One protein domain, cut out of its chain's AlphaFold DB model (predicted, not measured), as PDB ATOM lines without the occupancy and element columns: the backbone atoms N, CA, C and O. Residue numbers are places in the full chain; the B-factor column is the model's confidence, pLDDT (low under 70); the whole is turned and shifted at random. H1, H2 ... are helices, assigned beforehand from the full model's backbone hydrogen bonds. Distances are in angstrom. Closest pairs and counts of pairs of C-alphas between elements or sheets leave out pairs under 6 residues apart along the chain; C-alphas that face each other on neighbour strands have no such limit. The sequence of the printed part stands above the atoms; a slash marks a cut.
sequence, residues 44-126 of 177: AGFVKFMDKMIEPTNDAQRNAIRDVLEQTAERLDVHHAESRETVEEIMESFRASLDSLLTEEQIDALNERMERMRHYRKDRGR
ATOM      1  N   ALA A  44     222.920 125.594 103.778       81.31
ATOM      2  CA  ALA A  44     223.386 126.977 103.747       81.31
ATOM      3  C   ALA A  44     222.940 127.789 104.973       81.31
ATOM      4  O   ALA A  44     223.701 128.619 105.477       81.31
ATOM      5  N   GLY A  45     221.718 127.570 105.467       84.94
ATOM      6  CA  GLY A  45     221.219 128.300 106.625       84.94
ATOM      7  C   GLY A  45     221.822 127.806 107.941       84.94
ATOM      8  O   GLY A  45     222.103 128.638 108.804       84.94
ATOM      9  N   PHE A  46     222.136 126.510 108.064       87.94
ATOM     10  CA  PHE A  46     222.923 125.972 109.177       87.94
ATOM     11  C   PHE A  46     224.318 126.603 109.231       87.94
ATOM     12  O   PHE A  46     224.689 127.179 110.255       87.94
ATOM     13  N   VAL A  47     225.064 126.575 108.119       89.00
ATOM     14  CA  VAL A  47     226.422 127.147 108.054       89.00
ATOM     15  C   VAL A  47     226.391 128.637 108.390       89.00
ATOM     16  O   VAL A  47     227.143 129.089 109.248       89.00
ATOM     17  N   LYS A  48     225.473 129.401 107.784       86.75
ATOM     18  CA  LYS A  48     225.321 130.840 108.044       86.75
ATOM     19  C   LYS A  48     224.978 131.139 109.503       86.75
ATOM     20  O   LYS A  48     225.451 132.131 110.054       86.75
ATOM     21  N   PHE A  49     224.125 130.325 110.118       87.62
ATOM     22  CA  PHE A  49     223.750 130.493 111.517       87.62
ATOM     23  C   PHE A  49     224.927 130.214 112.450       87.62
ATOM     24  O   PHE A  49     225.191 131.015 113.345       87.62
ATOM     25  N   MET A  50     225.645 129.116 112.220       90.25
ATOM     26  CA  MET A  50     226.785 128.724 113.043       90.25
ATOM     27  C   MET A  50     227.965 129.683 112.872       90.25
ATOM     28  O   MET A  50     228.541 130.103 113.869       90.25
ATOM     29  N   ASP A  51     228.269 130.121 111.648       89.19
ATOM     30  CA  ASP A  51     229.295 131.142 111.384       89.19
ATOM     31  C   ASP A  51     228.968 132.463 112.100       89.19
ATOM     32  O   ASP A  51     229.836 133.076 112.721       89.19
ATOM     33  N   LYS A  52     227.687 132.863 112.104       89.38
ATOM     34  CA  LYS A  52     227.221 134.038 112.852       89.38
ATOM     35  C   LYS A  52     227.303 133.855 114.369       89.38
ATOM     36  O   LYS A  52     227.498 134.836 115.068       89.38
ATOM     37  N   MET A  53     227.097 132.644 114.881       89.88
ATOM     38  CA  MET A  53     227.130 132.366 116.319       89.88
ATOM     39  C   MET A  53     228.557 132.258 116.862       89.88
ATOM     40  O   MET A  53     228.805 132.668 117.991       89.88
ATOM     41  N   ILE A  54     229.469 131.676 116.083       92.38
ATOM     42  CA  ILE A  54     230.859 131.452 116.494       92.38
ATOM     43  C   ILE A  54     231.681 132.745 116.393       92.38
ATOM     44  O   ILE A  54     232.644 132.896 117.137       92.38
ATOM     45  N   GLU A  55     231.298 133.665 115.499       92.88
ATOM     46  CA  GLU A  55     231.962 134.962 115.291       92.88
ATOM     47  C   GLU A  55     233.492 134.824 115.122       92.88
ATOM     48  O   GLU A  55     234.268 135.295 115.956       92.88
ATOM     49  N   PRO A  56     233.970 134.154 114.052       91.00
ATOM     50  CA  PRO A  56     235.393 133.875 113.888       91.00
ATOM     51  C   PRO A  56     236.229 135.155 113.803       91.00
ATOM     52  O   PRO A  56     235.882 136.112 113.108       91.00
ATOM     53  N   THR A  57     237.368 135.136 114.496       92.38
ATOM     54  CA  THR A  57     238.195 136.329 114.747       92.38
ATOM     55  C   THR A  57     239.103 136.709 113.581       92.38
ATOM     56  O   THR A  57     239.524 137.859 113.475       92.38
ATOM     57  N   ASN A  58     239.417 135.758 112.701       95.25
ATOM     58  CA  ASN A  58     240.249 135.970 111.520       95.25
ATOM     59  C   ASN A  58     239.823 135.052 110.361       95.25
ATOM     60  O   ASN A  58     239.107 134.067 110.561       95.25
ATOM     61  N   ASP A  59     240.284 135.365 109.150       91.94
ATOM     62  CA  ASP A  59     239.868 134.657 107.933       91.94
ATOM     63  C   ASP A  59     240.369 133.210 107.870       91.94
ATOM     64  O   ASP A  59     239.658 132.332 107.386       91.94
ATOM     65  N   ALA A  60     241.558 132.926 108.407       93.06
ATOM     66  CA  ALA A  60     242.083 131.562 108.456       93.06
ATOM     67  C   ALA A  60     241.213 130.660 109.350       93.06
ATOM     68  O   ALA A  60     240.854 129.549 108.963       93.06
ATOM     69  N   GLN A  61     240.810 131.172 110.515       92.44
ATOM     70  CA  GLN A  61     239.901 130.506 111.444       92.44
ATOM     71  C   GLN A  61     238.508 130.349 110.828       92.44
ATOM     72  O   GLN A  61     237.916 129.277 110.933       92.44
ATOM     73  N   ARG A  62     237.996 131.388 110.156       92.81
ATOM     74  CA  ARG A  62     236.709 131.340 109.454       92.81
ATOM     75  C   ARG A  62     236.682 130.224 108.415       92.81
ATOM     76  O   ARG A  62     235.735 129.448 108.405       92.81
ATOM     77  N   ASN A  63     237.713 130.123 107.577       93.00
ATOM     78  CA  ASN A  63     237.784 129.097 106.537       93.00
ATOM     79  C   ASN A  63     237.857 127.689 107.142       93.00
ATOM     80  O   ASN A  63     237.082 126.821 106.754       93.00
ATOM     81  N   ALA A  64     238.694 127.489 108.165       93.56
ATOM     82  CA  ALA A  64     238.795 126.199 108.847       93.56
ATOM     83  C   ALA A  64     237.472 125.773 109.515       93.56
ATOM     84  O   ALA A  64     237.078 124.611 109.438       93.56
ATOM     85  N   ILE A  65     236.761 126.707 110.155       93.00
ATOM     86  CA  ILE A  65     235.442 126.441 110.750       93.00
ATOM     87  C   ILE A  65     234.420 126.133 109.658       93.00
ATOM     88  O   ILE A  65     233.615 125.217 109.815       93.00
ATOM     89  N   ARG A  66     234.446 126.879 108.553       93.00
ATOM     90  CA  ARG A  66     233.495 126.716 107.458       93.00
ATOM     91  C   ARG A  66     233.544 125.314 106.858       93.00
ATOM     92  O   ARG A  66     232.483 124.724 106.687       93.00
ATOM     93  N   ASP A  67     234.733 124.761 106.639       93.81
ATOM     94  CA  ASP A  67     234.887 123.397 106.119       93.81
ATOM     95  C   ASP A  67     234.237 122.356 107.049       93.81
ATOM     96  O   ASP A  67     233.547 121.438 106.598       93.81
ATOM     97  N   VAL A  68     234.398 122.523 108.367       95.38
ATOM     98  CA  VAL A  68     233.767 121.655 109.376       95.38
ATOM     99  C   VAL A  68     232.247 121.817 109.370       95.38
ATOM    100  O   VAL A  68     231.509 120.827 109.445       95.38
ATOM    101  N   LEU A  69     231.760 123.056 109.279       93.69
ATOM    102  CA  LEU A  69     230.329 123.347 109.243       93.69
ATOM    103  C   LEU A  69     229.670 122.785 107.983       93.69
ATOM    104  O   LEU A  69     228.582 122.230 108.087       93.69
ATOM    105  N   GLU A  70     230.314 122.885 106.819       92.94
ATOM    106  CA  GLU A  70     229.788 122.372 105.549       92.94
ATOM    107  C   GLU A  70     229.673 120.842 105.558       92.94
ATOM    108  O   GLU A  70     228.610 120.318 105.217       92.94
ATOM    109  N   GLN A  71     230.695 120.131 106.052       93.94
ATOM    110  CA  GLN A  71     230.648 118.671 106.228       93.94
ATOM    111  C   GLN A  71     229.575 118.239 107.233       93.94
ATOM    112  O   GLN A  71     228.874 117.245 107.038       93.94
ATOM    113  N   THR A  72     229.435 118.981 108.333       92.81
ATOM    114  CA  THR A  72     228.411 118.691 109.346       92.81
ATOM    115  C   THR A  72     227.013 118.908 108.778       92.81
ATOM    116  O   THR A  72     226.115 118.102 109.015       92.81
ATOM    117  N   ALA A  73     226.832 119.972 108.000       89.19
ATOM    118  CA  ALA A  73     225.567 120.303 107.372       89.19
ATOM    119  C   ALA A  73     225.142 119.251 106.335       89.19
ATOM    120  O   ALA A  73     223.963 118.920 106.265       89.19
ATOM    121  N   GLU A  74     226.089 118.689 105.578       90.69
ATOM    122  CA  GLU A  74     225.831 117.580 104.652       90.69
ATOM    123  C   GLU A  74     225.347 116.324 105.392       90.69
ATOM    124  O   GLU A  74     224.310 115.760 105.048       90.69
ATOM    125  N   ARG A  75     226.031 115.928 106.476       90.94
ATOM    126  CA  ARG A  75     225.599 114.790 107.312       90.94
ATOM    127  C   ARG A  75     224.214 115.013 107.913       90.94
ATOM    128  O   ARG A  75     223.406 114.090 107.980       90.94
ATOM    129  N   LEU A  76     223.935 116.237 108.350       87.19
ATOM    130  CA  LEU A  76     222.640 116.590 108.915       87.19
ATOM    131  C   LEU A  76     221.523 116.528 107.861       87.19
ATOM    132  O   LEU A  76     220.415 116.109 108.189       87.19
ATOM    133  N   ASP A  77     221.803 116.896 106.607       85.00
ATOM    134  CA  ASP A  77     220.827 116.802 105.516       85.00
ATOM    135  C   ASP A  77     220.452 115.345 105.214       85.00
ATOM    136  O   ASP A  77     219.266 115.036 105.094       85.00
ATOM    137  N   VAL A  78     221.434 114.434 105.215       88.50
ATOM    138  CA  VAL A  78     221.192 112.985 105.091       88.50
ATOM    139  C   VAL A  78     220.274 112.491 106.213       88.50
ATOM    140  O   VAL A  78     219.219 111.924 105.936       88.50
ATOM    141  N   HIS A  79     220.588 112.800 107.475       85.75
ATOM    142  CA  HIS A  79     219.739 112.402 108.606       85.75
ATOM    143  C   HIS A  79     218.341 113.025 108.562       85.75
ATOM    144  O   HIS A  79     217.356 112.407 108.973       85.75
ATOM    145  N   HIS A  80     218.223 114.259 108.071       82.06
ATOM    146  CA  HIS A  80     216.931 114.895 107.867       82.06
ATOM    147  C   HIS A  80     216.129 114.251 106.737       82.06
ATOM    148  O   HIS A  80     214.900 114.279 106.815       82.06
ATOM    149  N   ALA A  81     216.775 113.722 105.697       82.88
ATOM    150  CA  ALA A  81     216.111 112.966 104.644       82.88
ATOM    151  C   ALA A  81     215.584 111.632 105.188       82.88
ATOM    152  O   ALA A  81     214.382 111.391 105.093       82.88
ATOM    153  N   GLU A  82     216.433 110.857 105.867       87.94
ATOM    154  CA  GLU A  82     216.058 109.590 106.518       87.94
ATOM    155  C   GLU A  82     214.912 109.792 107.521       87.94
ATOM    156  O   GLU A  82     213.881 109.128 107.464       87.94
ATOM    157  N   SER A  83     215.023 110.801 108.392       85.31
ATOM    158  CA  SER A  83     213.978 111.099 109.380       85.31
ATOM    159  C   SER A  83     212.636 111.468 108.738       85.31
ATOM    160  O   SER A  83     211.590 111.247 109.343       85.31
ATOM    161  N   ARG A  84     212.631 112.083 107.543       83.25
ATOM    162  CA  ARG A  84     211.375 112.412 106.845       83.25
ATOM    163  C   ARG A  84     210.673 111.149 106.375       83.25
ATOM    164  O   ARG A  84     209.463 111.072 106.558       83.25
ATOM    165  N   GLU A  85     211.423 110.202 105.829       87.81
ATOM    166  CA  GLU A  85     210.904 108.903 105.402       87.81
ATOM    167  C   GLU A  85     210.305 108.150 106.594       87.81
ATOM    168  O   GLU A  85     209.124 107.817 106.574       87.81
ATOM    169  N   THR A  86     211.043 108.047 107.706       90.50
ATOM    170  CA  THR A  86     210.536 107.405 108.929       90.50
ATOM    171  C   THR A  86     209.262 108.070 109.459       90.50
ATOM    172  O   THR A  86     208.321 107.401 109.877       90.50
ATOM    173  N   VAL A  87     209.193 109.407 109.453       86.94
ATOM    174  CA  VAL A  87     207.981 110.119 109.891       86.94
ATOM    175  C   VAL A  87     206.808 109.857 108.945       86.94
ATOM    176  O   VAL A  87     205.675 109.764 109.414       86.94
ATOM    177  N   GLU A  88     207.044 109.754 107.637       87.94
ATOM    178  CA  GLU A  88     206.001 109.413 106.667       87.94
ATOM    179  C   GLU A  88     205.468 107.996 106.889       87.94
ATOM    180  O   GLU A  88     204.251 107.827 106.956       87.94
ATOM    181  N   GLU A  89     206.344 107.019 107.121       92.06
ATOM    182  CA  GLU A  89     205.964 105.640 107.455       92.06
ATOM    183  C   GLU A  89     205.145 105.557 108.749       92.06
ATOM    184  O   GLU A  89     204.097 104.909 108.790       92.06
ATOM    185  N   ILE A  90     205.579 106.254 109.806       93.31
ATOM    186  CA  ILE A  90     204.849 106.306 111.082       93.31
ATOM    187  C   ILE A  90     203.451 106.894 110.874       93.31
ATOM    188  O   ILE A  90     202.475 106.377 111.417       93.31
ATOM    189  N   MET A  91     203.341 107.974 110.097       88.12
ATOM    190  CA  MET A  91     202.054 108.621 109.833       88.12
ATOM    191  C   MET A  91     201.130 107.742 108.988       88.12
ATOM    192  O   MET A  91     199.923 107.743 109.226       88.12
ATOM    193  N   GLU A  92     201.676 106.975 108.045       89.69
ATOM    194  CA  GLU A  92     200.910 106.014 107.247       89.69
ATOM    195  C   GLU A  92     200.384 104.863 108.116       89.69
ATOM    196  O   GLU A  92     199.200 104.536 108.077       89.69
ATOM    197  N   SER A  93     201.229 104.314 108.990       90.75
ATOM    198  CA  SER A  93     200.832 103.286 109.961       90.75
ATOM    199  C   SER A  93     199.760 103.790 110.936       90.75
ATOM    200  O   SER A  93     198.754 103.121 111.196       90.75
ATOM    201  N   PHE A  94     199.927 105.017 111.437       90.56
ATOM    202  CA  PHE A  94     198.937 105.677 112.282       90.56
ATOM    203  C   PHE A  94     197.593 105.838 111.563       90.56
ATOM    204  O   PHE A  94     196.547 105.537 112.136       90.56
ATOM    205  N   ARG A  95     197.614 106.256 110.295       87.31
ATOM    206  CA  ARG A  95     196.416 106.381 109.462       87.31
ATOM    207  C   ARG A  95     195.715 105.036 109.275       87.31
ATOM    208  O   ARG A  95     194.515 104.963 109.510       87.31
ATOM    209  N   ALA A  96     196.452 103.987 108.916       89.31
ATOM    210  CA  ALA A  96     195.896 102.644 108.760       89.31
ATOM    211  C   ALA A  96     195.255 102.131 110.063       89.31
ATOM    212  O   ALA A  96     194.205 101.496 110.041       89.31
ATOM    213  N   SER A  97     195.847 102.469 111.212       91.38
ATOM    214  CA  SER A  97     195.293 102.112 112.525       91.38
ATOM    215  C   SER A  97     193.967 102.827 112.816       91.38
ATOM    216  O   SER A  97     193.076 102.251 113.443       91.38
ATOM    217  N   LEU A  98     193.817 104.073 112.356       92.38
ATOM    218  CA  LEU A  98     192.592 104.856 112.530       92.38
ATOM    219  C   LEU A  98     191.466 104.463 111.568       92.38
ATOM    220  O   LEU A  98     190.309 104.707 111.894       92.38
ATOM    221  N   ASP A  99     191.780 103.848 110.427       89.00
ATOM    222  CA  ASP A  99     190.807 103.480 109.387       89.00
ATOM    223  C   ASP A  99     189.669 102.603 109.939       89.00
ATOM    224  O   ASP A  99     188.502 102.787 109.617       89.00
ATOM    225  N   SER A 100     189.997 101.711 110.880       89.19
ATOM    226  CA  SER A 100     189.018 100.840 111.547       89.19
ATOM    227  C   SER A 100     188.152 101.530 112.614       89.19
ATOM    228  O   SER A 100     187.175 100.946 113.083       89.19
ATOM    229  N   LEU A 101     188.516 102.746 113.032       93.06
ATOM    230  CA  LEU A 101     187.894 103.473 114.146       93.06
ATOM    231  C   LEU A 101     187.103 104.705 113.700       93.06
ATOM    232  O   LEU A 101     186.323 105.247 114.486       93.06
ATOM    233  N   LEU A 102     187.338 105.177 112.479       93.44
ATOM    234  CA  LEU A 102     186.759 106.402 111.953       93.44
ATOM    235  C   LEU A 102     185.635 106.099 110.966       93.44
ATOM    236  O   LEU A 102     185.620 105.070 110.296       93.44
ATOM    237  N   THR A 103     184.685 107.024 110.864       93.25
ATOM    238  CA  THR A 103     183.701 106.993 109.778       93.25
ATOM    239  C   THR A 103     184.346 107.444 108.465       93.25
ATOM    240  O   THR A 103     185.342 108.171 108.475       93.25
ATOM    241  N   GLU A 104     183.754 107.078 107.324       90.31
ATOM    242  CA  GLU A 104     184.246 107.498 105.999       90.31
ATOM    243  C   GLU A 104     184.379 109.029 105.891       90.31
ATOM    244  O   GLU A 104     185.416 109.539 105.474       90.31
ATOM    245  N   GLU A 105     183.394 109.779 106.398       92.19
ATOM    246  CA  GLU A 105     183.439 111.250 106.426       92.19
ATOM    247  C   GLU A 105     184.624 111.799 107.244       92.19
ATOM    248  O   GLU A 105     185.231 112.815 106.890       92.19
ATOM    249  N   GLN A 106     184.974 111.136 108.351       91.75
ATOM    250  CA  GLN A 106     186.108 111.526 109.190       91.75
ATOM    251  C   GLN A 106     187.444 111.205 108.520       91.75
ATOM    252  O   GLN A 106     188.382 111.999 108.634       91.75
ATOM    253  N   ILE A 107     187.524 110.079 107.807       90.44
ATOM    254  CA  ILE A 107     188.695 109.692 107.015       90.44
ATOM    255  C   ILE A 107     188.927 110.716 105.904       90.44
ATOM    256  O   ILE A 107     190.035 111.239 105.779       90.44
ATOM    257  N   ASP A 108     187.893 111.091 105.159       90.94
ATOM    258  CA  ASP A 108     188.008 112.072 104.078       90.94
ATOM    259  C   ASP A 108     188.457 113.449 104.581       90.94
ATOM    260  O   ASP A 108     189.396 114.046 104.039       90.94
ATOM    261  N   ALA A 109     187.872 113.931 105.683       91.81
ATOM    262  CA  ALA A 109     188.281 115.190 106.306       91.81
ATOM    263  C   ALA A 109     189.739 115.152 106.805       91.81
ATOM    264  O   ALA A 109     190.484 116.138 106.694       91.81
ATOM    265  N   LEU A 110     190.163 114.010 107.354       89.88
ATOM    266  CA  LEU A 110     191.532 113.793 107.807       89.88
ATOM    267  C   LEU A 110     192.511 113.811 106.619       89.88
ATOM    268  O   LEU A 110     193.550 114.474 106.696       89.88
ATOM    269  N   ASN A 111     192.154 113.168 105.508       88.38
ATOM    270  CA  ASN A 111     192.959 113.090 104.286       88.38
ATOM    271  C   ASN A 111     193.201 114.465 103.686       88.38
ATOM    272  O   ASN A 111     194.346 114.858 103.464       88.38
ATOM    273  N   GLU A 112     192.128 115.232 103.523       91.19
ATOM    274  CA  GLU A 112     192.189 116.580 102.974       91.19
ATOM    275  C   GLU A 112     193.062 117.496 103.854       91.19
ATOM    276  O   GLU A 112     193.835 118.333 103.375       91.19
ATOM    277  N   ARG A 113     192.991 117.335 105.183       88.56
ATOM    278  CA  ARG A 113     193.836 118.094 106.115       88.56
ATOM    279  C   ARG A 113     195.309 117.684 106.039       88.56
ATOM    280  O   ARG A 113     196.170 118.568 106.067       88.56
ATOM    281  N   MET A 114     195.606 116.391 105.929       84.00
ATOM    282  CA  MET A 114     196.976 115.898 105.752       84.00
ATOM    283  C   MET A 114     197.584 116.364 104.427       84.00
ATOM    284  O   MET A 114     198.733 116.806 104.395       84.00
ATOM    285  N   GLU A 115     196.810 116.329 103.345       86.50
ATOM    286  CA  GLU A 115     197.258 116.733 102.015       86.50
ATOM    287  C   GLU A 115     197.569 118.231 101.955       86.50
ATOM    288  O   GLU A 115     198.664 118.620 101.534       86.50
ATOM    289  N   ARG A 116     196.696 119.078 102.522       86.06
ATOM    290  CA  ARG A 116     196.990 120.509 102.721       86.06
ATOM    291  C   ARG A 116     198.314 120.713 103.457       86.06
ATOM    292  O   ARG A 116     199.138 121.527 103.038       86.06
ATOM    293  N   MET A 117     198.558 119.958 104.527       76.94
ATOM    294  CA  MET A 117     199.799 120.063 105.298       76.94
ATOM    295  C   MET A 117     201.034 119.631 104.485       76.94
ATOM    296  O   MET A 117     202.067 120.305 104.550       76.94
ATOM    297  N   ARG A 118     200.938 118.560 103.683       80.00
ATOM    298  CA  ARG A 118     202.006 118.129 102.761       80.00
ATOM    299  C   ARG A 118     202.324 119.217 101.727       80.00
ATOM    300  O   ARG A 118     203.500 119.534 101.529       80.00
ATOM    301  N   HIS A 119     201.306 119.853 101.141       77.88
ATOM    302  CA  HIS A 119     201.486 120.961 100.196       77.88
ATOM    303  C   HIS A 119     202.201 122.166 100.824       77.88
ATOM    304  O   HIS A 119     203.204 122.633 100.279       77.88
ATOM    305  N   TYR A 120     201.793 122.595 102.025       70.75
ATOM    306  CA  TYR A 120     202.464 123.691 102.738       70.75
ATOM    307  C   TYR A 120     203.951 123.414 103.024       70.75
ATOM    308  O   TYR A 120     204.774 124.335 102.985       70.75
ATOM    309  N   ARG A 121     204.328 122.156 103.297       66.81
ATOM    310  CA  ARG A 121     205.736 121.772 103.519       66.81
ATOM    311  C   ARG A 121     206.557 121.810 102.227       66.81
ATOM    312  O   ARG A 121     207.725 122.201 102.273       66.81
ATOM    313  N   LYS A 122     205.963 121.438 101.089       62.53
ATOM    314  CA  LYS A 122     206.639 121.393  99.781       62.53
ATOM    315  C   LYS A 122     206.927 122.791  99.228       62.53
ATOM    316  O   LYS A 122     208.024 123.027  98.722       62.53
ATOM    317  N   ASP A 123     206.003 123.733  99.409       57.41
ATOM    318  CA  ASP A 123     206.160 125.106  98.905       57.41
ATOM    319  C   ASP A 123     207.202 125.921  99.680       57.41
ATOM    320  O   ASP A 123     207.940 126.714  99.089       57.41
ATOM    321  N   ARG A 124     207.357 125.685 100.990       56.41
ATOM    322  CA  ARG A 124     208.413 126.344 101.779       56.41
ATOM    323  C   ARG A 124     209.820 125.822 101.480       56.41
ATOM    324  O   ARG A 124     210.776 126.562 101.668       56.41
ATOM    325  N   GLY A 125     209.961 124.594 100.980       51.97
ATOM    326  CA  GLY A 125     211.263 124.024 100.608       51.97
ATOM    327  C   GLY A 125     211.832 124.534  99.277       51.97
ATOM    328  O   GLY A 125     213.027 124.404  99.044       51.97
ATOM    329  N   ARG A 126     211.003 125.119  98.398       48.66
ATOM    330  CA  ARG A 126     211.414 125.558  97.047       48.66
ATOM    331  C   ARG A 126     211.841 127.024  96.939       48.66
ATOM    332  O   ARG A 126     212.394 127.410  95.913       48.66
TER     333      ARG A 126
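What this domain is: This is residues 44 to 126 of the 177 residues of an uncharacterized protein of Bacteroidetes bacterium SB0668_bin_1 (UniProt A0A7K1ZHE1). One long helix, H2, makes the long axis of a slender rod, and the chain folds back at both of its ends: short H1 packs slantwise on the first part of H2, while H3 runs back beside the last part of H2, separated from it by an open gap. The 83 printed residues have three named helices, in the order H1, H2, H3, and no named strand; the class is all helix. The whole is extended, with a radius of gyration of the C-alphas of 20.2 A and spans of 64 by 20 by 18 A.

Where its parts are: H1 is residues 44 to 54, beginning at C-alpha 44 (223.386, 126.977, 103.747). H2 is residues 59 to 99, 58.1 A from first to last C-alpha, beginning at C-alpha 59 (239.868, 134.657, 107.933). H3 is residues 104 to 125, 32.1 A long from first to last C-alpha, ending at C-alpha 125 (211.263, 124.024, 100.608).

How they stand to each other: H1 and H2 touch, the closest C-alphas being those of Val 47 and Leu 69, 5.6 A apart. H2 touches H1 with residues 62 to 73 alone. The two stand at a steep tilt of 53 degrees, opposite ways. H2 and H3 are close but not clearly touching; their closest C-alphas, of Asp 99 and Ile 107, are 7.0 A apart. They stand at a shallow tilt of 11 degrees, opposite ways. H1 and H3 are apart. Every O i to N i+4 pair is within hydrogen-bond range in H1, against 36 of 37 in H2 and 16 of 18 in H3.

The domain as a whole: The two C-alphas farthest apart, of Asn 58 and Thr 103, are 63.6 A apart. Residues 77 to 90 of H2 stand free, as do residues 115 to 126, of which 115 to 125 belong to H3. Both links are tight, and the printed part has no cut. The mean pLDDT of the printed part is 86.9; residues 121 to 126 are under 70.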